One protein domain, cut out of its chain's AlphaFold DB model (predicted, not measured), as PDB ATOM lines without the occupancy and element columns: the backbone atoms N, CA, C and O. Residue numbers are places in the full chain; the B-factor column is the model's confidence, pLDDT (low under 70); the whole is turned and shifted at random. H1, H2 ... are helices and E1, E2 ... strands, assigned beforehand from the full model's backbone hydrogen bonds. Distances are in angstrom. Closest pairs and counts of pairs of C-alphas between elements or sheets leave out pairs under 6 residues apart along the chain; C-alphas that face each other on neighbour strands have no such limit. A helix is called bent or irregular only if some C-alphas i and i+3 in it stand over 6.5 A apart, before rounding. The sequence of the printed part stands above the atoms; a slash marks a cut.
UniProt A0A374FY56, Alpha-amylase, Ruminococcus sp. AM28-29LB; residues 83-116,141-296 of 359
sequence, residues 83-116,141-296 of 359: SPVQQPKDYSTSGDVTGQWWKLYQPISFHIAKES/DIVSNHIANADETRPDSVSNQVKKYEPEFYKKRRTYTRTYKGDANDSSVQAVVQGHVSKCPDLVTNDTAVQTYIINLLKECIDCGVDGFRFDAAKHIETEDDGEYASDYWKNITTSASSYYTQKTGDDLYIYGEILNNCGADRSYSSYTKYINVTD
ATOM      1  N   SER A  83      42.137-103.734  49.462       98.00
ATOM      2  CA  SER A  83      42.762-103.290  48.204       98.00
ATOM      3  C   SER A  83      41.710-102.685  47.243       98.00
ATOM      4  O   SER A  83      40.519-102.792  47.538       98.00
ATOM      5  N   PRO A  84      42.105-102.045  46.119       98.50
ATOM      6  CA  PRO A  84      41.180-101.282  45.281       98.50
ATOM      7  C   PRO A  84      39.909-102.025  44.869       98.50
ATOM      8  O   PRO A  84      39.965-103.153  44.380       98.50
ATOM      9  N   VAL A  85      38.762-101.358  45.033       98.62
ATOM     10  CA  VAL A  85      37.432-101.944  44.767       98.62
ATOM     11  C   VAL A  85      37.054-101.965  43.290       98.62
ATOM     12  O   VAL A  85      36.160-102.711  42.891       98.62
ATOM     13  N   GLN A  86      37.682-101.108  42.487       98.62
ATOM     14  CA  GLN A  86      37.366-100.925  41.073       98.62
ATOM     15  C   GLN A  86      37.764-102.151  40.257       98.62
ATOM     16  O   GLN A  86      38.690-102.874  40.617       98.62
ATOM     17  N   GLN A  87      37.099-102.370  39.120       98.25
ATOM     18  CA  GLN A  87      37.433-103.465  38.210       98.25
ATOM     19  C   GLN A  87      38.908-103.364  37.781       98.25
ATOM     20  O   GLN A  87      39.257-102.406  37.082       98.25
ATOM     21  N   PRO A  88      39.766-104.344  38.118       96.56
ATOM     22  CA  PRO A  88      41.161-104.297  37.712       96.56
ATOM     23  C   PRO A  88      41.337-104.778  36.274       96.56
ATOM     24  O   PRO A  88      40.614-105.671  35.806       96.56
ATOM     25  N   LYS A  89      42.317-104.203  35.566       94.50
ATOM     26  CA  LYS A  89      42.685-104.675  34.225       94.50
ATOM     27  C   LYS A  89      43.194-106.115  34.274       94.50
ATOM     28  O   LYS A  89      43.874-106.511  35.217       94.50
ATOM     29  N   ASP A  90      42.909-106.886  33.228       93.81
ATOM     30  CA  ASP A  90      43.426-108.249  33.027       93.81
ATOM     31  C   ASP A  90      43.146-109.244  34.169       93.81
ATOM     32  O   ASP A  90      43.821-110.274  34.252       93.81
ATOM     33  N   TYR A  91      42.172-108.976  35.041       88.56
ATOM     34  CA  TYR A  91      41.942-109.795  36.235       88.56
ATOM     35  C   TYR A  91      41.705-111.282  35.918       88.56
ATOM     36  O   TYR A  91      42.087-112.166  36.673       88.56
ATOM     37  N   SER A  92      41.104-111.572  34.763       88.75
ATOM     38  CA  SER A  92      40.782-112.931  34.326       88.75
ATOM     39  C   SER A  92      41.944-113.654  33.634       88.75
ATOM     40  O   SER A  92      41.811-114.821  33.276       88.75
ATOM     41  N   THR A  93      43.081-112.986  33.417       86.06
ATOM     42  CA  THR A  93      44.217-113.558  32.667       86.06
ATOM     43  C   THR A  93      45.106-114.470  33.510       86.06
ATOM     44  O   THR A  93      45.903-115.230  32.963       86.06
ATOM     45  N   SER A  94      44.992-114.408  34.837       87.44
ATOM     46  CA  SER A  94      45.762-115.231  35.770       87.44
ATOM     47  C   SER A  94      45.077-115.293  37.129       87.44
ATOM     48  O   SER A  94      44.415-114.339  37.519       87.44
ATOM     49  N   GLY A  95      45.273-116.383  37.871       85.12
ATOM     50  CA  GLY A  95      44.901-116.472  39.289       85.12
ATOM     51  C   GLY A  95      45.981-115.963  40.254       85.12
ATOM     52  O   GLY A  95      45.754-115.953  41.461       85.12
ATOM     53  N   ASP A  96      47.160-115.562  39.761       87.44
ATOM     54  CA  ASP A  96      48.265-115.084  40.602       87.44
ATOM     55  C   ASP A  96      48.081-113.614  41.004       87.44
ATOM     56  O   ASP A  96      48.685-112.699  40.441       87.44
ATOM     57  N   VAL A  97      47.257-113.391  42.028       85.00
ATOM     58  CA  VAL A  97      47.049-112.058  42.617       85.00
ATOM     59  C   VAL A  97      48.357-111.492  43.172       85.00
ATOM     60  O   VAL A  97      48.625-110.301  43.067       85.00
ATOM     61  N   THR A  98      49.211-112.340  43.751       85.69
ATOM     62  CA  THR A  98      50.420-111.887  44.448       85.69
ATOM     63  C   THR A  98      51.473-111.353  43.481       85.69
ATOM     64  O   THR A  98      52.113-110.345  43.780       85.69
ATOM     65  N   GLY A  99      51.659-111.999  42.331       86.56
ATOM     66  CA  GLY A  99      52.542-111.525  41.265       86.56
ATOM     67  C   GLY A  99      51.949-110.380  40.440       86.56
ATOM     68  O   GLY A  99      52.698-109.638  39.805       86.56
ATOM     69  N   GLN A 100      50.625-110.196  40.472       89.94
ATOM     70  CA  GLN A 100      49.910-109.216  39.642       89.94
ATOM     71  C   GLN A 100      49.179-108.123  40.428       89.94
ATOM     72  O   GLN A 100      48.372-107.396  39.856       89.94
ATOM     73  N   TRP A 101      49.488-107.962  41.716       89.62
ATOM     74  CA  TRP A 101      48.816-107.032  42.633       89.62
ATOM     75  C   TRP A 101      48.706-105.602  42.088       89.62
ATOM     76  O   TRP A 101      47.697-104.935  42.283       89.62
ATOM     77  N   TRP A 102      49.718-105.137  41.352       91.06
ATOM     78  CA  TRP A 102      49.773-103.791  40.778       91.06
ATOM     79  C   TRP A 102      48.663-103.540  39.748       91.06
ATOM     80  O   TRP A 102      48.328-102.391  39.476       91.06
ATOM     81  N   LYS A 103      48.047-104.594  39.198       93.31
ATOM     82  CA  LYS A 103      46.876-104.477  38.319       93.31
ATOM     83  C   LYS A 103      45.609-104.064  39.068       93.31
ATOM     84  O   LYS A 103      44.722-103.496  38.439       93.31
ATOM     85  N   LEU A 104      45.543-104.281  40.389       95.31
ATOM     86  CA  LEU A 104      44.494-103.707  41.246       95.31
ATOM     87  C   LEU A 104      44.497-102.176  41.174       95.31
ATOM     88  O   LEU A 104      43.442-101.556  41.192       95.31
ATOM     89  N   TYR A 105      45.676-101.583  40.978       97.00
ATOM     90  CA  TYR A 105      45.873-100.141  40.855       97.00
ATOM     91  C   TYR A 105      45.751 -99.630  39.414       97.00
ATOM     92  O   TYR A 105      46.146 -98.516  39.105       97.00
ATOM     93  N   GLN A 106      45.218-100.441  38.500       96.88
ATOM     94  CA  GLN A 106      44.955-100.028  37.125       96.88
ATOM     95  C   GLN A 106      43.484-100.282  36.798       96.88
ATOM     96  O   GLN A 106      43.155-101.290  36.157       96.88
ATOM     97  N   PRO A 107      42.591 -99.391  37.264       98.00
ATOM     98  CA  PRO A 107      41.160 -99.581  37.122       98.00
ATOM     99  C   PRO A 107      40.740 -99.463  35.659       98.00
ATOM    100  O   PRO A 107      41.277 -98.658  34.895       98.00
ATOM    101  N   ILE A 108      39.747-100.258  35.269       98.06
ATOM    102  CA  ILE A 108      39.075-100.165  33.965       98.06
ATOM    103  C   ILE A 108      37.596 -99.765  34.083       98.06
ATOM    104  O   ILE A 108      36.903 -99.732  33.066       98.06
ATOM    105  N   SER A 109      37.130 -99.453  35.298       98.12
ATOM    106  CA  SER A 109      35.792 -98.937  35.611       98.12
ATOM    107  C   SER A 109      35.830 -97.860  36.701       98.12
ATOM    108  O   SER A 109      36.779 -97.778  37.485       98.12
ATOM    109  N   PHE A 110      34.746 -97.090  36.788       98.44
ATOM    110  CA  PHE A 110      34.422 -96.178  37.890       98.44
ATOM    111  C   PHE A 110      33.281 -96.737  38.752       98.44
ATOM    112  O   PHE A 110      32.453 -96.005  39.284       98.44
ATOM    113  N   HIS A 111      33.251 -98.061  38.870       98.56
ATOM    114  CA  HIS A 111      32.278 -98.843  39.625       98.56
ATOM    115  C   HIS A 111      32.997 -99.936  40.401       98.56
ATOM    116  O   HIS A 111      34.075-100.377  39.972       98.56
ATOM    117  N   ILE A 112      32.382-100.409  41.489       98.81
ATOM    118  CA  ILE A 112      32.854-101.610  42.189       98.81
ATOM    119  C   ILE A 112      32.946-102.755  41.176       98.81
ATOM    120  O   ILE A 112      32.095-102.900  40.294       98.81
ATOM    121  N   ALA A 113      34.010-103.548  41.272       98.31
ATOM    122  CA  ALA A 113      34.282-104.617  40.330       98.31
ATOM    123  C   ALA A 113      33.077-105.554  40.194       98.31
ATOM    124  O   ALA A 113      32.536-106.064  41.180       98.31
ATOM    125  N   LYS A 114      32.691-105.824  38.941       96.88
ATOM    126  CA  LYS A 114      31.683-106.846  38.658       96.88
ATOM    127  C   LYS A 114      32.213-108.217  39.066       96.88
ATOM    128  O   LYS A 114      31.498-108.974  39.702       96.88
ATOM    129  N   GLU A 115      33.460-108.499  38.700       94.50
ATOM    130  CA  GLU A 115      34.207-109.704  39.060       94.50
ATOM    131  C   GLU A 115      35.682-109.318  39.205       94.50
ATOM    132  O   GLU A 115      36.227-108.619  38.353       94.50
ATOM    133  N   SER A 116      36.352-109.755  40.266       96.12
ATOM    134  CA  SER A 116      37.781-109.502  40.473       96.12
ATOM    135  C   SER A 116      38.411-110.623  41.293       96.12
ATOM    136  O   SER A 116      37.711-111.485  41.820       96.12
ATOM    137  N   ASP A 141      40.195 -98.855  49.383       98.81
ATOM    138  CA  ASP A 141      41.183 -98.176  48.549       98.81
ATOM    139  C   ASP A 141      40.538 -97.732  47.222       98.81
ATOM    140  O   ASP A 141      39.814 -98.500  46.579       98.81
ATOM    141  N   ILE A 142      40.764 -96.477  46.841       98.81
ATOM    142  CA  ILE A 142      40.160 -95.812  45.686       98.81
ATOM    143  C   ILE A 142      41.265 -95.240  44.807       98.81
ATOM    144  O   ILE A 142      42.032 -94.373  45.230       98.81
ATOM    145  N   VAL A 143      41.289 -95.669  43.547       98.69
ATOM    146  CA  VAL A 143      42.189 -95.143  42.519       98.69
ATOM    147  C   VAL A 143      41.424 -94.137  41.677       98.69
ATOM    148  O   VAL A 143      40.656 -94.498  40.782       98.69
ATOM    149  N   SER A 144      41.616 -92.855  41.979       98.38
ATOM    150  CA  SER A 144      40.877 -91.761  41.340       98.38
ATOM    151  C   SER A 144      41.752 -90.753  40.595       98.38
ATOM    152  O   SER A 144      41.219 -89.835  39.977       98.38
ATOM    153  N   ASN A 145      43.075 -90.933  40.636       98.50
ATOM    154  CA  ASN A 145      44.031 -90.117  39.894       98.50
ATOM    155  C   ASN A 145      44.120 -90.530  38.419       98.50
ATOM    156  O   ASN A 145      44.257 -89.698  37.534       98.50
ATOM    157  N   HIS A 146      44.099 -91.833  38.141       97.94
ATOM    158  CA  HIS A 146      44.433 -92.374  36.826       97.94
ATOM    159  C   HIS A 146      43.548 -93.568  36.453       97.94
ATOM    160  O   HIS A 146      42.823 -94.117  37.283       97.94
ATOM    161  N   ILE A 147      43.624 -93.980  35.187       97.75
ATOM    162  CA  ILE A 147      42.943 -95.167  34.650       97.75
ATOM    163  C   ILE A 147      43.949 -96.105  33.968       97.75
ATOM    164  O   ILE A 147      45.047 -95.691  33.607       97.75
ATOM    165  N   ALA A 148      43.596 -97.379  33.786       96.50
ATOM    166  CA  ALA A 148      44.471 -98.377  33.178       96.50
ATOM    167  C   ALA A 148      45.002 -97.965  31.799       96.50
ATOM    168  O   ALA A 148      44.246 -97.568  30.901       96.50
ATOM    169  N   ASN A 149      46.298 -98.182  31.594       94.44
ATOM    170  CA  ASN A 149      46.940 -97.975  30.305       94.44
ATOM    171  C   ASN A 149      46.725 -99.150  29.336       94.44
ATOM    172  O   ASN A 149      46.515-100.298  29.733       94.44
ATOM    173  N   ALA A 150      46.776 -98.860  28.036       92.62
ATOM    174  CA  ALA A 150      46.900 -99.870  26.984       92.62
ATOM    175  C   ALA A 150      48.366-100.169  26.644       92.62
ATOM    176  O   ALA A 150      48.665-101.236  26.119       92.62
ATOM    177  N   ASP A 151      49.251 -99.199  26.878       86.56
ATOM    178  CA  ASP A 151      50.651 -99.223  26.468       86.56
ATOM    179  C   ASP A 151      51.470 -98.368  27.444       86.56
ATOM    180  O   ASP A 151      51.256 -97.162  27.552       86.56
ATOM    181  N   GLU A 152      52.407 -98.994  28.153       81.06
ATOM    182  CA  GLU A 152      53.268 -98.346  29.153       81.06
ATOM    183  C   GLU A 152      54.248 -97.332  28.543       81.06
ATOM    184  O   GLU A 152      54.758 -96.458  29.243       81.06
ATOM    185  N   THR A 153      54.493 -97.404  27.232       83.56
ATOM    186  CA  THR A 153      55.331 -96.433  26.514       83.56
ATOM    187  C   THR A 153      54.553 -95.189  26.087       83.56
ATOM    188  O   THR A 153      55.148 -94.191  25.674       83.56
ATOM    189  N   ARG A 154      53.219 -95.226  26.194       82.50
ATOM    190  CA  ARG A 154      52.315 -94.166  25.745       82.50
ATOM    191  C   ARG A 154      51.395 -93.741  26.886       82.50
ATOM    192  O   ARG A 154      50.290 -94.271  27.012       82.50
ATOM    193  N   PRO A 155      51.810 -92.752  27.689       74.31
ATOM    194  CA  PRO A 155      51.122 -92.422  28.930       74.31
ATOM    195  C   PRO A 155      49.702 -91.857  28.734       74.31
ATOM    196  O   PRO A 155      48.919 -91.863  29.668       74.31
ATOM    197  N   ASP A 156      49.307 -91.454  27.522       79.62
ATOM    198  CA  ASP A 156      47.942 -91.027  27.167       79.62
ATOM    199  C   ASP A 156      47.064 -92.145  26.568       79.62
ATOM    200  O   ASP A 156      45.982 -91.893  26.026       79.62
ATOM    201  N   SER A 157      47.534 -93.390  26.594       91.75
ATOM    202  CA  SER A 157      46.865 -94.521  25.957       91.75
ATOM    203  C   SER A 157      46.000 -95.290  26.956       91.75
ATOM    204  O   SER A 157      46.503 -96.112  27.713       91.75
ATOM    205  N   VAL A 158      44.686 -95.050  26.953       96.12
ATOM    206  CA  VAL A 158      43.714 -95.762  27.811       96.12
ATOM    207  C   VAL A 158      43.431 -97.176  27.299       96.12
ATOM    208  O   VAL A 158      43.158 -97.366  26.109       96.12
ATOM    209  N   SER A 159      43.428 -98.158  28.208       96.81
ATOM    210  CA  SER A 159      43.146 -99.572  27.925       96.81
ATOM    211  C   SER A 159      41.836 -99.773  27.161       96.81
ATOM    212  O   SER A 159      40.785 -99.247  27.527       96.81
ATOM    213  N   ASN A 160      41.860-100.623  26.129       96.12
ATOM    214  CA  ASN A 160      40.657-100.995  25.376       96.12
ATOM    215  C   ASN A 160      39.621-101.737  26.232       96.12
ATOM    216  O   ASN A 160      38.444-101.751  25.875       96.12
ATOM    217  N   GLN A 161      40.030-102.326  27.359       96.88
ATOM    218  CA  GLN A 161      39.107-102.978  28.288       96.88
ATOM    219  C   GLN A 161      38.127-101.983  28.914       96.88
ATOM    220  O   GLN A 161      36.975-102.346  29.131       96.88
ATOM    221  N   VAL A 162      38.525-100.716  29.087       97.94
ATOM    222  CA  VAL A 162      37.642 -99.646  29.581       97.94
ATOM    223  C   VAL A 162      36.400 -99.514  28.704       97.94
ATOM    224  O   VAL A 162      35.311 -99.306  29.218       97.94
ATOM    225  N   LYS A 163      36.499 -99.740  27.385       97.12
ATOM    226  CA  LYS A 163      35.346 -99.683  26.468       97.12
ATOM    227  C   LYS A 163      34.206-100.626  26.870       97.12
ATOM    228  O   LYS A 163      33.052-100.336  26.567       97.12
ATOM    229  N   LYS A 164      34.526-101.762  27.499       96.19
ATOM    230  CA  LYS A 164      33.539-102.760  27.934       96.19
ATOM    231  C   LYS A 164      32.754-102.291  29.161       96.19
ATOM    232  O   LYS A 164      31.573-102.603  29.251       96.19
ATOM    233  N   TYR A 165      33.410-101.593  30.084       96.94
ATOM    234  CA  TYR A 165      32.835-101.210  31.376       96.94
ATOM    235  C   TYR A 165      32.321 -99.766  31.375       96.94
ATOM    236  O   TYR A 165      31.272 -99.497  31.938       96.94
ATOM    237  N   GLU A 166      33.007 -98.868  30.666       98.06
ATOM    238  CA  GLU A 166      32.749 -97.426  30.618       98.06
ATOM    239  C   GLU A 166      32.720 -96.911  29.162       98.06
ATOM    240  O   GLU A 166      33.583 -96.131  28.741       98.06
ATOM    241  N   PRO A 167      31.763 -97.353  28.324       97.88
ATOM    242  CA  PRO A 167      31.766 -97.042  26.894       97.88
ATOM    243  C   PRO A 167      31.702 -95.536  26.596       97.88
ATOM    244  O   PRO A 167      32.370 -95.071  25.669       97.88
ATOM    245  N   GLU A 168      30.942 -94.763  27.378       97.75
ATOM    246  CA  GLU A 168      30.813 -93.312  27.185       97.75
ATOM    247  C   GLU A 168      32.076 -92.555  27.600       97.75
ATOM    248  O   GLU A 168      32.548 -91.698  26.845       97.75
ATOM    249  N   PHE A 169      32.687 -92.934  28.726       98.19
ATOM    250  CA  PHE A 169      34.004 -92.428  29.104       98.19
ATOM    251  C   PHE A 169      35.025 -92.753  28.013       98.19
ATOM    252  O   PHE A 169      35.731 -91.870  27.534       98.19
ATOM    253  N   TYR A 170      35.067 -94.006  27.543       97.69
ATOM    254  CA  TYR A 170      36.050 -94.447  26.558       97.69
ATOM    255  C   TYR A 170      35.931 -93.680  25.233       97.69
ATOM    256  O   TYR A 170      36.948 -93.326  24.630       97.69
ATOM    257  N   LYS A 171      34.714 -93.357  24.772       97.31
ATOM    258  CA  LYS A 171      34.513 -92.488  23.593       97.31
ATOM    259  C   LYS A 171      35.173 -91.119  23.777       97.31
ATOM    260  O   LYS A 171      35.805 -90.629  22.843       97.31
ATOM    261  N   LYS A 172      35.080 -90.551  24.982       97.06
ATOM    262  CA  LYS A 172      35.612 -89.233  25.362       97.06
ATOM    263  C   LYS A 172      36.977 -89.275  26.051       97.06
ATOM    264  O   LYS A 172      37.455 -88.242  26.500       97.06
ATOM    265  N   ARG A 173      37.650 -90.428  26.091       95.56
ATOM    266  CA  ARG A 173      38.894 -90.634  26.855       95.56
ATOM    267  C   ARG A 173      39.956 -89.554  26.639       95.56
ATOM    268  O   ARG A 173      40.569 -89.123  27.594       95.56
ATOM    269  N   ARG A 174      40.107 -89.043  25.410       94.38
ATOM    270  CA  ARG A 174      41.065 -87.967  25.083       94.38
ATOM    271  C   ARG A 174      40.761 -86.619  25.748       94.38
ATOM    272  O   ARG A 174      41.648 -85.784  25.822       94.38
ATOM    273  N   THR A 175      39.518 -86.403  26.162       96.00
ATOM    274  CA  THR A 175      39.070 -85.234  26.927       96.00
ATOM    275  C   THR A 175      39.179 -85.485  28.429       96.00
ATOM    276  O   THR A 175      39.431 -84.552  29.173       96.00
ATOM    277  N   TYR A 176      39.007 -86.733  28.870       97.12
ATOM    278  CA  TYR A 176      39.010 -87.098  30.290       97.12
ATOM    279  C   TYR A 176      40.363 -87.552  30.830       97.12
ATOM    280  O   TYR A 176      40.484 -87.770  32.032       97.12
ATOM    281  N   THR A 177      41.379 -87.667  29.975       96.38
ATOM    282  CA  THR A 177      42.762 -87.908  30.391       96.38
ATOM    283  C   THR A 177      43.683 -86.804  29.900       96.38
ATOM    284  O   THR A 177      43.546 -86.349  28.761       96.38
ATOM    285  N   ARG A 178      44.640 -86.399  30.734       94.62
ATOM    286  CA  ARG A 178      45.581 -85.322  30.436       94.62
ATOM    287  C   ARG A 178      46.455 -85.651  29.229       94.62
ATOM    288  O   ARG A 178      46.756 -86.804  28.921       94.62
ATOM    289  N   THR A 179      46.862 -84.595  28.531       90.69
ATOM    290  CA  THR A 179      47.726 -84.664  27.343       90.69
ATOM    291  C   THR A 179      49.194 -84.384  27.649       90.69
ATOM    292  O   THR A 179      50.037 -84.588  26.767       90.69
ATOM    293  N   TYR A 180      49.497 -83.928  28.871       89.44
ATOM    294  CA  TYR A 180      50.859 -83.773  29.378       89.44
ATOM    295  C   TYR A 180      51.643 -85.073  29.162       89.44
ATOM    296  O   TYR A 180      51.065 -86.146  29.149       89.44
ATOM    297  N   LYS A 181      52.946 -85.000  28.883       85.56
ATOM    298  CA  LYS A 181      53.738 -86.186  28.494       85.56
ATOM    299  C   LYS A 181      54.797 -86.585  29.512       85.56
ATOM    300  O   LYS A 181      55.419 -87.628  29.342       85.56
ATOM    301  N   GLY A 182      55.023 -85.754  30.525       90.31
ATOM    302  CA  GLY A 182      56.005 -86.025  31.566       90.31
ATOM    303  C   GLY A 182      55.484 -87.014  32.604       90.31
ATOM    304  O   GLY A 182      54.280 -87.120  32.846       90.31
ATOM    305  N   ASP A 183      56.417 -87.715  33.237       90.88
ATOM    306  CA  ASP A 183      56.130 -88.523  34.417       90.88
ATOM    307  C   ASP A 183      55.984 -87.636  35.654       90.88
ATOM    308  O   ASP A 183      56.645 -86.596  35.777       90.88
ATOM    309  N   ALA A 184      55.148 -88.086  36.590       93.38
ATOM    310  CA  ALA A 184      54.954 -87.387  37.846       93.38
ATOM    311  C   ALA A 184      56.251 -87.321  38.660       93.38
ATOM    312  O   ALA A 184      56.914 -88.336  38.888       93.38
ATOM    313  N   ASN A 185      56.616 -86.123  39.115       94.56
ATOM    314  CA  ASN A 185      57.779 -85.907  39.970       94.56
ATOM    315  C   ASN A 185      57.655 -84.593  40.755       94.56
ATOM    316  O   ASN A 185      56.815 -83.756  40.446       94.56
ATOM    317  N   ASP A 186      58.516 -84.407  41.756       96.12
ATOM    318  CA  ASP A 186      58.399 -83.311  42.722       96.12
ATOM    319  C   ASP A 186      59.036 -81.980  42.246       96.12
ATOM    320  O   ASP A 186      59.225 -81.085  43.067       96.12
ATOM    321  N   SER A 187      59.392 -81.812  40.959       96.50
ATOM    322  CA  SER A 187      60.131 -80.625  40.478       96.50
ATOM    323  C   SER A 187      59.306 -79.341  40.377       96.50
ATOM    324  O   SER A 187      59.877 -78.254  40.358       96.50
ATOM    325  N   SER A 188      57.988 -79.451  40.212       97.31
ATOM    326  CA  SER A 188      57.065 -78.317  40.086       97.31
ATOM    327  C   SER A 188      55.630 -78.766  40.356       97.31
ATOM    328  O   SER A 188      55.323 -79.945  40.189       97.31
ATOM    329  N   VAL A 189      54.733 -77.832  40.690       97.62
ATOM    330  CA  VAL A 189      53.295 -78.123  40.850       97.62
ATOM    331  C   VAL A 189      52.745 -78.869  39.629       97.62
ATOM    332  O   VAL A 189      52.159 -79.936  39.785       97.62
ATOM    333  N   GLN A 190      53.024 -78.379  38.413       97.06
ATOM    334  CA  GLN A 190      52.602 -79.027  37.166       97.06
ATOM    335  C   GLN A 190      53.076 -80.480  37.078       97.06
ATOM    336  O   GLN A 190      52.288 -81.368  36.769       97.06
ATOM    337  N   ALA A 191      54.361 -80.732  37.343       96.25
ATOM    338  CA  ALA A 191      54.919 -82.075  37.254       96.25
ATOM    339  C   ALA A 191      54.291 -83.021  38.286       96.25
ATOM    340  O   ALA A 191      54.125 -84.202  37.999       96.25
ATOM    341  N   VAL A 192      53.908 -82.516  39.461       97.06
ATOM    342  CA  VAL A 192      53.275 -83.322  40.508       97.06
ATOM    343  C   VAL A 192      51.847 -83.712  40.128       97.06
ATOM    344  O   VAL A 192      51.518 -84.890  40.255       97.06
ATOM    345  N   VAL A 193      51.029 -82.747  39.683       97.31
ATOM    346  CA  VAL A 193      49.560 -82.906  39.559       97.31
ATOM    347  C   VAL A 193      49.041 -83.061  38.127       97.31
ATOM    348  O   VAL A 193      47.845 -83.201  37.901       97.31
ATOM    349  N   GLN A 194      49.921 -82.962  37.130       95.19
ATOM    350  CA  GLN A 194      49.590 -83.203  35.718       95.19
ATOM    351  C   GLN A 194      50.448 -84.321  35.110       95.19
ATOM    352  O   GLN A 194      50.233 -84.711  33.960       95.19
ATOM    353  N   GLY A 195      51.463 -84.785  35.845       93.06
ATOM    354  CA  GLY A 195      52.375 -85.843  35.432       93.06
ATOM    355  C   GLY A 195      51.765 -87.233  35.573       93.06
ATOM    356  O   GLY A 195      50.958 -87.493  36.458       93.06
ATOM    357  N   HIS A 196      52.198 -88.163  34.726       90.44
ATOM    358  CA  HIS A 196      51.679 -89.526  34.748       90.44
ATOM    359  C   HIS A 196      52.294 -90.370  35.863       90.44
ATOM    360  O   HIS A 196      53.516 -90.530  35.942       90.44
ATOM    361  N   VAL A 197      51.439 -90.980  36.683       91.25
ATOM    362  CA  VAL A 197      51.826 -91.961  37.704       91.25
ATOM    363  C   VAL A 197      51.801 -93.362  37.094       91.25
ATOM    364  O   VAL A 197      50.847 -93.732  36.416       91.25
ATOM    365  N   SER A 198      52.856 -94.155  37.312       84.19
ATOM    366  CA  SER A 198      52.924 -95.573  36.902       84.19
ATOM    367  C   SER A 198      52.620 -95.839  35.418       84.19
ATOM    368  O   SER A 198      52.127 -96.907  35.062       84.19
ATOM    369  N   LYS A 199      52.915 -94.867  34.541       87.00
ATOM    370  CA  LYS A 199      52.598 -94.914  33.100       87.00
ATOM    371  C   LYS A 199      51.101 -95.064  32.797       87.00
ATOM    372  O   LYS A 199      50.735 -95.500  31.703       87.00
ATOM    373  N   CYS A 200      50.244 -94.705  33.747       93.50
ATOM    374  CA  CYS A 200      48.800 -94.687  33.585       93.50
ATOM    375  C   CYS A 200      48.333 -93.323  33.040       93.50
ATOM    376  O   CYS A 200      48.850 -92.286  33.467       93.50
ATOM    377  N   PRO A 201      47.350 -93.293  32.121       95.81
ATOM    378  CA  PRO A 201      46.646 -92.071  31.749       95.81
ATOM    379  C   PRO A 201      46.077 -91.345  32.961       95.81
ATOM    380  O   PRO A 201      45.234 -91.881  33.682       95.81
ATOM    381  N   ASP A 202      46.569 -90.127  33.158       97.25
ATOM    382  CA  ASP A 202      46.189 -89.241  34.249       97.25
ATOM    383  C   ASP A 202      44.822 -88.626  33.956       97.25
ATOM    384  O   ASP A 202      44.579 -88.201  32.825       97.25
ATOM    385  N   LEU A 203      43.907 -88.632  34.919       98.12
ATOM    386  CA  LEU A 203      42.553 -88.121  34.730       98.12
ATOM    387  C   LEU A 203      42.540 -86.589  34.790       98.12
ATOM    388  O   LEU A 203      43.263 -85.965  35.556       98.12
ATOM    389  N   VAL A 204      41.671 -85.963  33.998       98.06
ATOM    390  CA  VAL A 204      41.425 -84.513  34.078       98.06
ATOM    391  C   VAL A 204      40.508 -84.248  35.276       98.06
ATOM    392  O   VAL A 204      39.303 -84.071  35.129       98.06
ATOM    393  N   THR A 205      41.060 -84.281  36.486       98.19
ATOM    394  CA  THR A 205      40.323 -84.180  37.763       98.19
ATOM    395  C   THR A 205      39.648 -82.827  37.995       98.19
ATOM    396  O   THR A 205      38.707 -82.732  38.784       98.19
ATOM    397  N   ASN A 206      40.036 -81.801  37.242       97.38
ATOM    398  CA  ASN A 206      39.361 -80.507  37.209       97.38
ATOM    399  C   ASN A 206      38.114 -80.485  36.294       97.38
ATOM    400  O   ASN A 206      37.444 -79.459  36.202       97.38
ATOM    401  N   ASP A 207      37.790 -81.593  35.614       98.38
ATOM    402  CA  ASP A 207      36.548 -81.768  34.854       98.38
ATOM    403  C   ASP A 207      35.441 -82.350  35.755       98.38
ATOM    404  O   ASP A 207      35.589 -83.406  36.379       98.38
ATOM    405  N   THR A 208      34.288 -81.681  35.803       97.88
ATOM    406  CA  THR A 208      33.167 -82.073  36.671       97.88
ATOM    407  C   THR A 208      32.553 -83.428  36.308       97.88
ATOM    408  O   THR A 208      32.022 -84.115  37.185       97.88
ATOM    409  N   ALA A 209      32.639 -83.867  35.047       98.19
ATOM    410  CA  ALA A 209      32.199 -85.199  34.649       98.19
ATOM    411  C   ALA A 209      33.124 -86.278  35.230       98.19
ATOM    412  O   ALA A 209      32.629 -87.281  35.741       98.19
ATOM    413  N   VAL A 210      34.444 -86.052  35.224       98.62
ATOM    414  CA  VAL A 210      35.426 -86.946  35.867       98.62
ATOM    415  C   VAL A 210      35.169 -87.024  37.371       98.62
ATOM    416  O   VAL A 210      35.068 -88.122  37.916       98.62
ATOM    417  N   GLN A 211      34.964 -85.883  38.035       98.81
ATOM    418  CA  GLN A 211      34.599 -85.857  39.456       98.81
ATOM    419  C   GLN A 211      33.300 -86.634  39.734       98.81
ATOM    420  O   GLN A 211      33.225 -87.378  40.709       98.81
ATOM    421  N   THR A 212      32.299 -86.526  38.854       98.81
ATOM    422  CA  THR A 212      31.017 -87.242  38.989       98.81
ATOM    423  C   THR A 212      31.192 -88.762  38.935       98.81
ATOM    424  O   THR A 212      30.558 -89.464  39.721       98.81
ATOM    425  N   TYR A 213      32.068 -89.287  38.069       98.75
ATOM    426  CA  TYR A 213      32.389 -90.720  38.051       98.75
ATOM    427  C   TYR A 213      32.926 -91.193  39.407       98.75
ATOM    428  O   TYR A 213      32.451 -92.192  39.946       98.75
ATOM    429  N   ILE A 214      33.859 -90.439  39.996       98.88
ATOM    430  CA  ILE A 214      34.434 -90.777  41.303       98.88
ATOM    431  C   ILE A 214      33.387 -90.657  42.413       98.88
ATOM    432  O   ILE A 214      33.246 -91.575  43.212       98.88
ATOM    433  N   ILE A 215      32.595 -89.582  42.445       98.94
ATOM    434  CA  ILE A 215      31.525 -89.407  43.443       98.94
ATOM    435  C   ILE A 215      30.534 -90.574  43.397       98.94
ATOM    436  O   ILE A 215      30.120 -91.065  44.446       98.94
ATOM    437  N   ASN A 216      30.166 -91.037  42.201       98.88
ATOM    438  CA  ASN A 216      29.258 -92.168  42.049       98.88
ATOM    439  C   ASN A 216      29.872 -93.472  42.575       98.88
ATOM    440  O   ASN A 216      29.176 -94.199  43.277       98.88
ATOM    441  N   LEU A 217      31.161 -93.729  42.324       98.94
ATOM    442  CA  LEU A 217      31.878 -94.863  42.918       98.94
ATOM    443  C   LEU A 217      31.862 -94.813  44.453       98.94
ATOM    444  O   LEU A 217      31.588 -95.820  45.102       98.94
ATOM    445  N   LEU A 218      32.142 -93.646  45.042       98.94
ATOM    446  CA  LEU A 218      32.157 -93.483  46.500       98.94
ATOM    447  C   LEU A 218      30.771 -93.747  47.096       98.94
ATOM    448  O   LEU A 218      30.650 -94.492  48.066       98.94
ATOM    449  N   LYS A 219      29.711 -93.198  46.488       98.94
ATOM    450  CA  LYS A 219      28.323 -93.467  46.900       98.94
ATOM    451  C   LYS A 219      27.966 -94.943  46.764       98.94
ATOM    452  O   LYS A 219      27.351 -95.498  47.664       98.94
ATOM    453  N   GLU A 220      28.411 -95.585  45.687       98.88
ATOM    454  CA  GLU A 220      28.215 -97.016  45.474       98.88
ATOM    455  C   GLU A 220      28.860 -97.859  46.586       98.88
ATOM    456  O   GLU A 220      28.257 -98.819  47.059       98.88
ATOM    457  N   CYS A 221      30.057 -97.483  47.041       98.94
ATOM    458  CA  CYS A 221      30.729 -98.134  48.168       98.94
ATOM    459  C   CYS A 221      29.999 -97.877  49.495       98.94
ATOM    460  O   CYS A 221      29.800 -98.803  50.279       98.94
ATOM    461  N   ILE A 222      29.546 -96.642  49.731       98.94
ATOM    462  CA  ILE A 222      28.738 -96.284  50.910       98.94
ATOM    463  C   ILE A 222      27.430 -97.097  50.938       98.94
ATOM    464  O   ILE A 222      26.998 -97.550  51.995       98.94
ATOM    465  N   ASP A 223      26.816 -97.357  49.781       98.88
ATOM    466  CA  ASP A 223      25.629 -98.213  49.670       98.88
ATOM    467  C   ASP A 223      25.879 -99.677  50.059       98.88
ATOM    468  O   ASP A 223      24.950-100.368  50.498       98.88
ATOM    469  N   CYS A 224      27.123-100.141  49.931       98.88
ATOM    470  CA  CYS A 224      27.559-101.449  50.409       98.88
ATOM    471  C   CYS A 224      27.858-101.480  51.916       98.88
ATOM    472  O   CYS A 224      27.970-102.579  52.441       98.88
ATOM    473  N   GLY A 225      27.940-100.334  52.603       98.69
ATOM    474  CA  GLY A 225      28.286-100.253  54.030       98.69
ATOM    475  C   GLY A 225      29.752 -99.898  54.304       98.69
ATOM    476  O   GLY A 225      30.272-100.208  55.366       98.69
ATOM    477  N   VAL A 226      30.456 -99.291  53.345       98.88
ATOM    478  CA  VAL A 226      31.835 -98.815  53.550       98.88
ATOM    479  C   VAL A 226      31.846 -97.541  54.406       98.88
ATOM    480  O   VAL A 226      31.112 -96.596  54.119       98.88
ATOM    481  N   ASP A 227      32.727 -97.495  55.408       98.69
ATOM    482  CA  ASP A 227      32.848 -96.431  56.423       98.69
ATOM    483  C   ASP A 227      33.888 -95.354  56.098       98.69
ATOM    484  O   ASP A 227      34.070 -94.379  56.837       98.69
ATOM    485  N   GLY A 228      34.631 -95.532  55.010       98.69
ATOM    486  CA  GLY A 228      35.681 -94.599  54.652       98.69
ATOM    487  C   GLY A 228      36.520 -95.011  53.461       98.69
ATOM    488  O   GLY A 228      36.365 -96.091  52.888       98.69
ATOM    489  N   PHE A 229      37.447 -94.130  53.100       98.88
ATOM    490  CA  PHE A 229      38.243 -94.277  51.888       98.88
ATOM    491  C   PHE A 229      39.716 -93.951  52.108       98.88
ATOM    492  O   PHE A 229      40.066 -92.967  52.764       98.88
ATOM    493  N   ARG A 230      40.573 -94.765  51.487       98.81
ATOM    494  CA  ARG A 230      41.977 -94.454  51.220       98.81
ATOM    495  C   ARG A 230      42.091 -94.041  49.760       98.81
ATOM    496  O   ARG A 230      41.806 -94.847  48.885       98.81
ATOM    497  N   PHE A 231      42.529 -92.819  49.488       98.81
ATOM    498  CA  PHE A 231      42.795 -92.367  48.123       98.81
ATOM    499  C   PHE A 231      44.233 -92.683  47.716       98.81
ATOM    500  O   PHE A 231      45.188 -92.157  48.300       98.81
ATOM    501  N   ASP A 232      44.371 -93.541  46.708       98.31
ATOM    502  CA  ASP A 232      45.634 -93.823  46.035       98.31
ATOM    503  C   ASP A 232      46.197 -92.577  45.362       98.31
ATOM    504  O   ASP A 232      45.444 -91.775  44.806       98.31
ATOM    505  N   ALA A 233      47.526 -92.430  45.403       96.25
ATOM    506  CA  ALA A 233      48.231 -91.377  44.684       96.25
ATOM    507  C   ALA A 233      47.655 -89.961  44.921       96.25
ATOM    508  O   ALA A 233      47.751 -89.106  44.046       96.25
ATOM    509  N   ALA A 234      47.092 -89.679  46.104       98.44
ATOM    510  CA  ALA A 234      46.412 -88.414  46.406       98.44
ATOM    511  C   ALA A 234      47.305 -87.177  46.190       98.44
ATOM    512  O   ALA A 234      46.823 -86.108  45.811       98.44
ATOM    513  N   LYS A 235      48.627 -87.326  46.366       98.06
ATOM    514  CA  LYS A 235      49.615 -86.289  46.020       98.06
ATOM    515  C   LYS A 235      49.467 -85.778  44.580       98.06
ATOM    516  O   LYS A 235      49.749 -84.613  44.327       98.06
ATOM    517  N   HIS A 236      49.060 -86.634  43.654       98.25
ATOM    518  CA  HIS A 236      49.059 -86.368  42.218       98.25
ATOM    519  C   HIS A 236      47.761 -85.740  41.704       98.25
ATOM    520  O   HIS A 236      47.658 -85.435  40.526       98.25
ATOM    521  N   ILE A 237      46.819 -85.446  42.601       98.62
ATOM    522  CA  ILE A 237      45.612 -84.687  42.283       98.62
ATOM    523  C   ILE A 237      45.746 -83.279  42.861       98.62
ATOM    524  O   ILE A 237      46.125 -83.112  44.031       98.62
ATOM    525  N   GLU A 238      45.439 -82.271  42.047       98.56
ATOM    526  CA  GLU A 238      45.488 -80.869  42.447       98.56
ATOM    527  C   GLU A 238      44.548 -80.539  43.618       98.56
ATOM    528  O   GLU A 238      43.540 -81.197  43.878       98.56
ATOM    529  N   THR A 239      44.883 -79.464  44.317       98.44
ATOM    530  CA  THR A 239      44.081 -78.809  45.346       98.44
ATOM    531  C   THR A 239      43.684 -77.410  44.874       98.44
ATOM    532  O   THR A 239      44.212 -76.898  43.889       98.44
ATOM    533  N   GLU A 240      42.802 -76.737  45.615       97.69
ATOM    534  CA  GLU A 240      42.440 -75.338  45.334       97.69
ATOM    535  C   GLU A 240      43.631 -74.363  45.454       97.69
ATOM    536  O   GLU A 240      43.539 -73.224  45.002       97.69
ATOM    537  N   ASP A 241      44.743 -74.797  46.060       97.38
ATOM    538  CA  ASP A 241      45.904 -73.951  46.343       97.38
ATOM    539  C   ASP A 241      47.007 -74.091  45.266       97.38
ATOM    540  O   ASP A 241      48.024 -73.407  45.333       97.38
ATOM    541  N   ASP A 242      46.807 -74.935  44.243       97.75
ATOM    542  CA  ASP A 242      47.801 -75.268  43.203       97.75
ATOM    543  C   ASP A 242      47.857 -74.259  42.027       97.75
ATOM    544  O   ASP A 242      48.283 -74.577  40.912       97.75
ATOM    545  N   GLY A 243      47.442 -73.011  42.272       96.69
ATOM    546  CA  GLY A 243      47.566 -71.894  41.331       96.69
ATOM    547  C   GLY A 243      46.859 -72.133  39.993       96.69
ATOM    548  O   GLY A 243      45.657 -72.376  39.951       96.69
ATOM    549  N   GLU A 244      47.601 -72.046  38.884       96.81
ATOM    550  CA  GLU A 244      47.075 -72.269  37.524       96.81
ATOM    551  C   GLU A 244      46.478 -73.674  37.334       96.81
ATOM    552  O   GLU A 244      45.578 -73.858  36.518       96.81
ATOM    553  N   TYR A 245      46.954 -74.656  38.103       97.06
ATOM    554  CA  TYR A 245      46.504 -76.044  38.017       97.06
ATOM    555  C   TYR A 245      45.416 -76.380  39.033       97.06
ATOM    556  O   TYR A 245      45.049 -77.544  39.130       97.06
ATOM    557  N   ALA A 246      44.933 -75.400  39.801       98.06
ATOM    558  CA  ALA A 246      44.000 -75.628  40.890       98.06
ATOM    559  C   ALA A 246      42.631 -76.130  40.417       98.06
ATOM    560  O   ALA A 246      42.130 -75.770  39.347       98.06
ATOM    561  N   SER A 247      41.983 -76.918  41.271       98.50
ATOM    562  CA  SER A 247      40.589 -77.315  41.101       98.50
ATOM    563  C   SER A 247      39.905 -77.527  42.446       98.50
ATOM    564  O   SER A 247      40.539 -77.543  43.502       98.50
ATOM    565  N   ASP A 248      38.588 -77.692  42.406       98.25
ATOM    566  CA  ASP A 248      37.759 -77.994  43.567       98.25
ATOM    567  C   ASP A 248      37.641 -79.502  43.846       98.25
ATOM    568  O   ASP A 248      36.806 -79.889  44.661       98.25
ATOM    569  N   TYR A 249      38.469 -80.345  43.209       98.81
ATOM    570  CA  TYR A 249      38.357 -81.806  43.260       98.81
ATOM    571  C   TYR A 249      38.143 -82.329  44.681       98.81
ATOM    572  O   TYR A 249      37.091 -82.901  44.970       98.81
ATOM    573  N   TRP A 250      39.105 -82.087  45.582       98.75
ATOM    574  CA  TRP A 250      39.052 -82.611  46.948       98.75
ATOM    575  C   TRP A 250      37.818 -82.121  47.688       98.75
ATOM    576  O   TRP A 250      37.096 -82.931  48.253       98.75
ATOM    577  N   LYS A 251      37.517 -80.824  47.603       98.62
ATOM    578  CA  LYS A 251      36.327 -80.239  48.218       98.62
ATOM    579  C   LYS A 251      35.052 -80.914  47.722       98.62
ATOM    580  O   LYS A 251      34.234 -81.339  48.531       98.62
ATOM    581  N   ASN A 252      34.877 -81.026  46.407       98.75
ATOM    582  CA  ASN A 252      33.655 -81.564  45.827       98.75
ATOM    583  C   ASN A 252      33.478 -83.051  46.159       98.75
ATOM    584  O   ASN A 252      32.412 -83.450  46.637       98.75
ATOM    585  N   ILE A 253      34.519 -83.868  45.957       98.62
ATOM    586  CA  ILE A 253      34.420 -85.313  46.181       98.62
ATOM    587  C   ILE A 253      34.212 -85.648  47.663       98.62
ATOM    588  O   ILE A 253      33.342 -86.464  47.975       98.62
ATOM    589  N   THR A 254      34.920 -84.981  48.586       98.62
ATOM    590  CA  THR A 254      34.772 -85.255  50.019       98.62
ATOM    591  C   THR A 254      33.451 -84.717  50.545       98.62
ATOM    592  O   THR A 254      32.739 -85.452  51.216       98.62
ATOM    593  N   THR A 255      33.049 -83.487  50.199       98.62
ATOM    594  CA  THR A 255      31.756 -82.945  50.651       98.62
ATOM    595  C   THR A 255      30.590 -83.782  50.130       98.62
ATOM    596  O   THR A 255      29.665 -84.070  50.891       98.62
ATOM    597  N   SER A 256      30.634 -84.221  48.870       98.81
ATOM    598  CA  SER A 256      29.588 -85.063  48.284       98.81
ATOM    599  C   SER A 256      29.495 -86.436  48.951       98.81
ATOM    600  O   SER A 256      28.389 -86.891  49.249       98.81
ATOM    601  N   ALA A 257      30.634 -87.094  49.193       98.81
ATOM    602  CA  ALA A 257      30.673 -88.406  49.833       98.81
ATOM    603  C   ALA A 257      30.285 -88.329  51.316       98.81
ATOM    604  O   ALA A 257      29.415 -89.080  51.749       98.81
ATOM    605  N   SER A 258      30.855 -87.387  52.076       98.69
ATOM    606  CA  SER A 258      30.542 -87.203  53.498       98.69
ATOM    607  C   SER A 258      29.074 -86.847  53.708       98.69
ATOM    608  O   SER A 258      28.421 -87.465  54.537       98.69
ATOM    609  N   SER A 259      28.516 -85.930  52.909       98.75
ATOM    610  CA  SER A 259      27.092 -85.572  53.019       98.75
ATOM    611  C   SER A 259      26.178 -86.770  52.751       98.75
ATOM    612  O   SER A 259      25.170 -86.948  53.433       98.75
ATOM    613  N   TYR A 260      26.530 -87.601  51.765       98.88
ATOM    614  CA  TYR A 260      25.774 -88.812  51.450       98.88
ATOM    615  C   TYR A 260      25.874 -89.861  52.563       98.88
ATOM    616  O   TYR A 260      24.858 -90.428  52.958       98.88
ATOM    617  N   TYR A 261      27.078 -90.080  53.099       98.81
ATOM    618  CA  TYR A 261      27.313 -90.995  54.213       98.81
ATOM    619  C   TYR A 261      26.538 -90.562  55.460       98.81
ATOM    620  O   TYR A 261      25.715 -91.328  55.947       98.81
ATOM    621  N   THR A 262      26.685 -89.309  55.902       98.56
ATOM    622  CA  THR A 262      25.986 -88.784  57.084       98.56
ATOM    623  C   THR A 262      24.469 -88.854  56.940       98.56
ATOM    624  O   THR A 262      23.778 -89.185  57.897       98.56
ATOM    625  N   GLN A 263      23.919 -88.611  55.745       98.50
ATOM    626  CA  GLN A 263      22.483 -88.792  55.507       98.50
ATOM    627  C   GLN A 263      22.033 -90.253  55.688       98.50
ATOM    628  O   GLN A 263      20.894 -90.493  56.092       98.50
ATOM    629  N   LYS A 264      22.894 -91.220  55.361       98.00
ATOM    630  CA  LYS A 264      22.578 -92.651  55.379       98.00
ATOM    631  C   LYS A 264      22.802 -93.291  56.751       98.00
ATOM    632  O   LYS A 264      22.020 -94.155  57.136       98.00
ATOM    633  N   THR A 265      23.857 -92.892  57.456       96.94
ATOM    634  CA  THR A 265      24.319 -93.547  58.691       96.94
ATOM    635  C   THR A 265      24.124 -92.688  59.938       96.94
ATOM    636  O   THR A 265      24.001 -93.227  61.030       96.94
ATOM    637  N   GLY A 266      24.059 -91.361  59.792       97.25
ATOM    638  CA  GLY A 266      24.128 -90.418  60.911       97.25
ATOM    639  C   GLY A 266      25.549 -90.159  61.428       97.25
ATOM    640  O   GLY A 266      25.707 -89.337  62.327       97.25
ATOM    641  N   ASP A 267      26.562 -90.807  60.845       96.50
ATOM    642  CA  ASP A 267      27.965 -90.734  61.266       96.50
ATOM    643  C   ASP A 267      28.831 -89.872  60.322       96.50
ATOM    644  O   ASP A 267      28.400 -89.418  59.255       96.50
ATOM    645  N   ASP A 268      30.090 -89.657  60.721       96.31
ATOM    646  CA  ASP A 268      31.105 -88.946  59.940       96.31
ATOM    647  C   ASP A 268      31.935 -89.922  59.089       96.31
ATOM    648  O   ASP A 268      32.566 -90.842  59.614       96.31
ATOM    649  N   LEU A 269      32.000 -89.683  57.776       98.38
ATOM    650  CA  LEU A 269      32.832 -90.463  56.854       98.38
ATOM    651  C   LEU A 269      34.325 -90.195  57.098       98.38
ATOM    652  O   LEU A 269      34.749 -89.036  57.110       98.38
ATOM    653  N   TYR A 270      35.142 -91.246  57.198       98.31
ATOM    654  CA  TYR A 270      36.596 -91.097  57.313       98.31
ATOM    655  C   TYR A 270      37.291 -91.168  55.953       98.31
ATOM    656  O   TYR A 270      37.105 -92.117  55.194       98.31
ATOM    657  N   ILE A 271      38.142 -90.190  55.644       98.69
ATOM    658  CA  ILE A 271      38.896 -90.165  54.390       98.69
ATOM    659  C   ILE A 271      40.355 -89.830  54.668       98.69
ATOM    660  O   ILE A 271      40.663 -88.863  55.371       98.69
ATOM    661  N   TYR A 272      41.261 -90.590  54.060       98.62
ATOM    662  CA  TYR A 272      42.670 -90.238  54.027       98.62
ATOM    663  C   TYR A 272      43.308 -90.490  52.657       98.62
ATOM    664  O   TYR A 272      42.828 -91.304  51.873       98.62
ATOM    665  N   GLY A 273      44.392 -89.778  52.358       98.00
ATOM    666  CA  GLY A 273      45.110 -89.858  51.088       98.00
ATOM    667  C   GLY A 273      46.565 -90.290  51.236       98.00
ATOM    668  O   GLY A 273      47.263 -89.956  52.202       98.00
ATOM    669  N   GLU A 274      47.053 -91.018  50.236       96.81
ATOM    670  CA  GLU A 274      48.474 -91.312  50.101       96.81
ATOM    671  C   GLU A 274      49.252 -90.093  49.573       96.81
ATOM    672  O   GLU A 274      49.102 -89.678  48.422       96.81
ATOM    673  N   ILE A 275      50.140 -89.549  50.407       95.62
ATOM    674  CA  ILE A 275      51.096 -88.502  50.058       95.62
ATOM    675  C   ILE A 275      52.479 -88.980  50.482       95.62
ATOM    676  O   ILE A 275      52.896 -88.824  51.630       95.62
ATOM    677  N   LEU A 276      53.197 -89.583  49.537       91.19
ATOM    678  CA  LEU A 276      54.523 -90.125  49.800       91.19
ATOM    679  C   LEU A 276      55.570 -89.012  49.901       91.19
ATOM    680  O   LEU A 276      55.758 -88.214  48.982       91.19
ATOM    681  N   ASN A 277      56.321 -89.055  50.997       90.50
ATOM    682  CA  ASN A 277      57.452 -88.218  51.378       90.50
ATOM    683  C   ASN A 277      57.101 -86.758  51.692       90.50
ATOM    684  O   ASN A 277      57.396 -86.274  52.782       90.50
ATOM    685  N   ASN A 278      56.548 -86.035  50.729       92.31
ATOM    686  CA  ASN A 278      56.166 -84.629  50.842       92.31
ATOM    687  C   ASN A 278      55.101 -84.311  49.776       92.31
ATOM    688  O   ASN A 278      54.779 -85.165  48.954       92.31
ATOM    689  N   CYS A 279      54.551 -83.099  49.780       94.38
ATOM    690  CA  CYS A 279      53.500 -82.700  48.836       94.38
ATOM    691  C   CYS A 279      54.000 -82.353  47.420       94.38
ATOM    692  O   CYS A 279      53.174 -82.143  46.533       94.38
ATOM    693  N   GLY A 280      55.313 -82.315  47.192       94.06
ATOM    694  CA  GLY A 280      55.957 -81.789  45.991       94.06
ATOM    695  C   GLY A 280      56.363 -80.316  46.131       94.06
ATOM    696  O   GLY A 280      56.059 -79.671  47.137       94.06
ATOM    697  N   ALA A 281      57.078 -79.792  45.131       93.38
ATOM    698  CA  ALA A 281      57.497 -78.389  45.100       93.38
ATOM    699  C   ALA A 281      56.304 -77.428  45.207       93.38
ATOM    700  O   ALA A 281      55.300 -77.619  44.528       93.38
ATOM    701  N   ASP A 282      56.458 -76.396  46.045       95.12
ATOM    702  CA  ASP A 282      55.496 -75.307  46.283       95.12
ATOM    703  C   ASP A 282      54.118 -75.738  46.812       95.12
ATOM    704  O   ASP A 282      53.143 -74.997  46.712       95.12
ATOM    705  N   ARG A 283      54.036 -76.924  47.430       97.06
ATOM    706  CA  ARG A 283      52.793 -77.488  47.977       97.06
ATOM    707  C   ARG A 283      52.915 -77.783  49.463       97.06
ATOM    708  O   ARG A 283      53.996 -78.059  49.980       97.06
ATOM    709  N   SER A 284      51.783 -77.760  50.160       95.94
ATOM    710  CA  SER A 284      51.712 -77.967  51.609       95.94
ATOM    711  C   SER A 284      50.690 -79.038  51.973       95.94
ATOM    712  O   SER A 284      49.636 -79.152  51.352       95.94
ATOM    713  N   TYR A 285      50.951 -79.775  53.056       96.56
ATOM    714  CA  TYR A 285      49.982 -80.721  53.610       96.56
ATOM    715  C   TYR A 285      48.681 -80.032  54.033       96.56
ATOM    716  O   TYR A 285      47.619 -80.638  53.936       96.56
ATOM    717  N   SER A 286      48.739 -78.760  54.447       96.62
ATOM    718  CA  SER A 286      47.552 -77.988  54.844       96.62
ATOM    719  C   SER A 286      46.501 -77.888  53.737       96.62
ATOM    720  O   SER A 286      45.312 -77.817  54.040       96.62
ATOM    721  N   SER A 287      46.930 -77.938  52.472       96.62
ATOM    722  CA  SER A 287      46.050 -77.923  51.300       96.62
ATOM    723  C   SER A 287      45.187 -79.183  51.196       96.62
ATOM    724  O   SER A 287      44.083 -79.138  50.663       96.62
ATOM    725  N   TYR A 288      45.653 -80.291  51.777       98.06
ATOM    726  CA  TYR A 288      44.927 -81.556  51.864       98.06
ATOM    727  C   TYR A 288      44.194 -81.717  53.192       98.06
ATOM    728  O   TYR A 288      43.042 -82.143  53.212       98.06
ATOM    729  N   THR A 289      44.825 -81.340  54.309       97.62
ATOM    730  CA  THR A 289      44.291 -81.612  55.655       97.62
ATOM    731  C   THR A 289      43.051 -80.804  56.028       97.62
ATOM    732  O   THR A 289      42.497 -81.005  57.104       97.62
ATOM    733  N   LYS A 290      42.601 -79.901  55.150       95.69
ATOM    734  CA  LYS A 290      41.262 -79.297  55.207       95.69
ATOM    735  C   LYS A 290      40.138 -80.261  54.787       95.69
ATOM    736  O   LYS A 290      38.988 -80.009  55.130       95.69
ATOM    737  N   TYR A 291      40.463 -81.344  54.078       97.88
ATOM    738  CA  TYR A 291      39.500 -82.307  53.531       97.88
ATOM    739  C   TYR A 291      39.748 -83.746  53.970       97.88
ATOM    740  O   TYR A 291      38.792 -84.482  54.199       97.88
ATOM    741  N   ILE A 292      41.013 -84.157  54.062       98.00
ATOM    742  CA  ILE A 292      41.392 -85.555  54.282       98.00
ATOM    743  C   ILE A 292      42.571 -85.667  55.246       98.00
ATOM    744  O   ILE A 292      43.442 -84.797  55.297       98.00
ATOM    745  N   ASN A 293      42.668 -86.783  55.958       98.25
ATOM    746  CA  ASN A 293      43.917 -87.169  56.608       98.25
ATOM    747  C   ASN A 293      44.982 -87.529  55.554       98.25
ATOM    748  O   ASN A 293      44.668 -87.873  54.416       98.25
ATOM    749  N   VAL A 294      46.261 -87.480  55.916       96.88
ATOM    750  CA  VAL A 294      47.375 -87.752  54.994       96.88
ATOM    751  C   VAL A 294      48.366 -88.724  55.608       96.88
ATOM    752  O   VAL A 294      48.540 -88.782  56.824       96.88
ATOM    753  N   THR A 295      49.032 -89.502  54.767       94.56
ATOM    754  CA  THR A 295      50.100 -90.403  55.218       94.56
ATOM    755  C   THR A 295      51.366 -89.635  55.602       94.56
ATOM    756  O   THR A 295      51.736 -88.648  54.970       94.56
ATOM    757  N   ASP A 296      52.057 -90.107  56.641       91.00
ATOM    758  CA  ASP A 296      53.401 -89.653  57.014       91.00
ATOM    759  C   ASP A 296      54.363 -90.847  57.031       91.00
ATOM    760  O   ASP A 296      54.772 -91.356  58.081       91.00
TER     761      ASP A 296
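Overview. This is residues 83 to 116 and 141 to 296 of the 359 residues of the protein "Alpha-amylase" of Ruminococcus sp. AM28-29LB (UniProt A0A374FY56). Two long helices, H5 and H6, run side by side, with a small three-strand sheet next to them and a two-strand sheet, E1 and E2, packed on H5 through E2. The short H1 packs on E1 and H2 on E2, and long loops wind through the rest; under half of the residues are in named elements. The printed part has 190 residues, with the order E1 H1 E2 H2 H3 H4 H5 E3 H6 E4 H7 E5; the class is mixed, helices and strands. The larger sheet has the order E3 E4 E5, all parallel, and E1 and E2 are antiparallel. The whole is compact and rounded, with a radius of gyration of the C-alphas of 15.8 A and spans of 41 by 41 by 32 A.

Arrangement. E1, residues 86 to 88, and E2, residues 107 to 112, are antiparallel neighbours, with N 108 and O 87 2.9 A apart, within hydrogen-bond range. The closest C-alphas of E1 and H1, residues 97 to 105, are those of Pro 88 and Leu 104, 4.9 A apart. The closest C-alphas of E2 and H2, residues 162 to 165, are those of Ile 108 and Val 162, 4.6 A apart. H2 and H3, residues 167 to 176, touch only at the corner, closest at the C-alphas of Lys 163 and Tyr 170, 5.3 A. H4, residues 189 to 193, touches no helix. The closest C-alphas of E2 and H5, residues 208 to 224, are those of His 111 and Leu 217, 5.2 A apart. H5 and H6, residues 249 to 265, touch at a shallow tilt of 26 degrees, the same way, closest at the C-alphas of Ile 215 and Ile 253, 5.7 A. E3, residues 228 to 231, and E4, residues 270 to 273, are parallel, with N 231 and O 272 2.8 A apart. E4 and E5, residues 293 to 295, are parallel too, with N 273 and O 293 2.8 A apart. H5, H6 and H7, residues 286 to 289, each only graze this sheet. E3, H6, E4 and E4, H7, E5 are strand-helix-strand units, two parallel neighbour strands with a helix between, with right-handed crossovers. Every O i to N i+4 pair is within hydrogen-bond range in H4, H5 and H6, against 4 of 6 in H3 and 1 of 5 in H1, which has 4 of 6 O i to N i+3 pairs within range; H2 and H7 are too short for an i+4 pair.

Along the chain. E1 begins at C-alpha 86, (37.366, -100.925, 41.073). H1 measures 12.1 A and H3 12.8 A; both are irregular, with C-alphas 99 and 102 8.2 A apart and C-alphas 171 and 174 8.1 A apart. H5 begins at C-alpha 208, (33.167, -82.073, 36.671), and measures 24.4 A; H6 measures 23.9 A. E5 ends at C-alpha 295, (50.100, -90.403, 55.218).

Size, cuts and confidence. The C-alphas farthest apart, of Thr 153 and Gly 266, are 46.8 A apart. Residues 117 to 140 are not printed, and C-alphas 116 and 141 are 14.3 A apart across this cut. The links H3 to H4, H4 to H5, E3 to H6 and E4 to H7 are long. The mean pLDDT of the printed part is 95.7, and no printed residue is under 70.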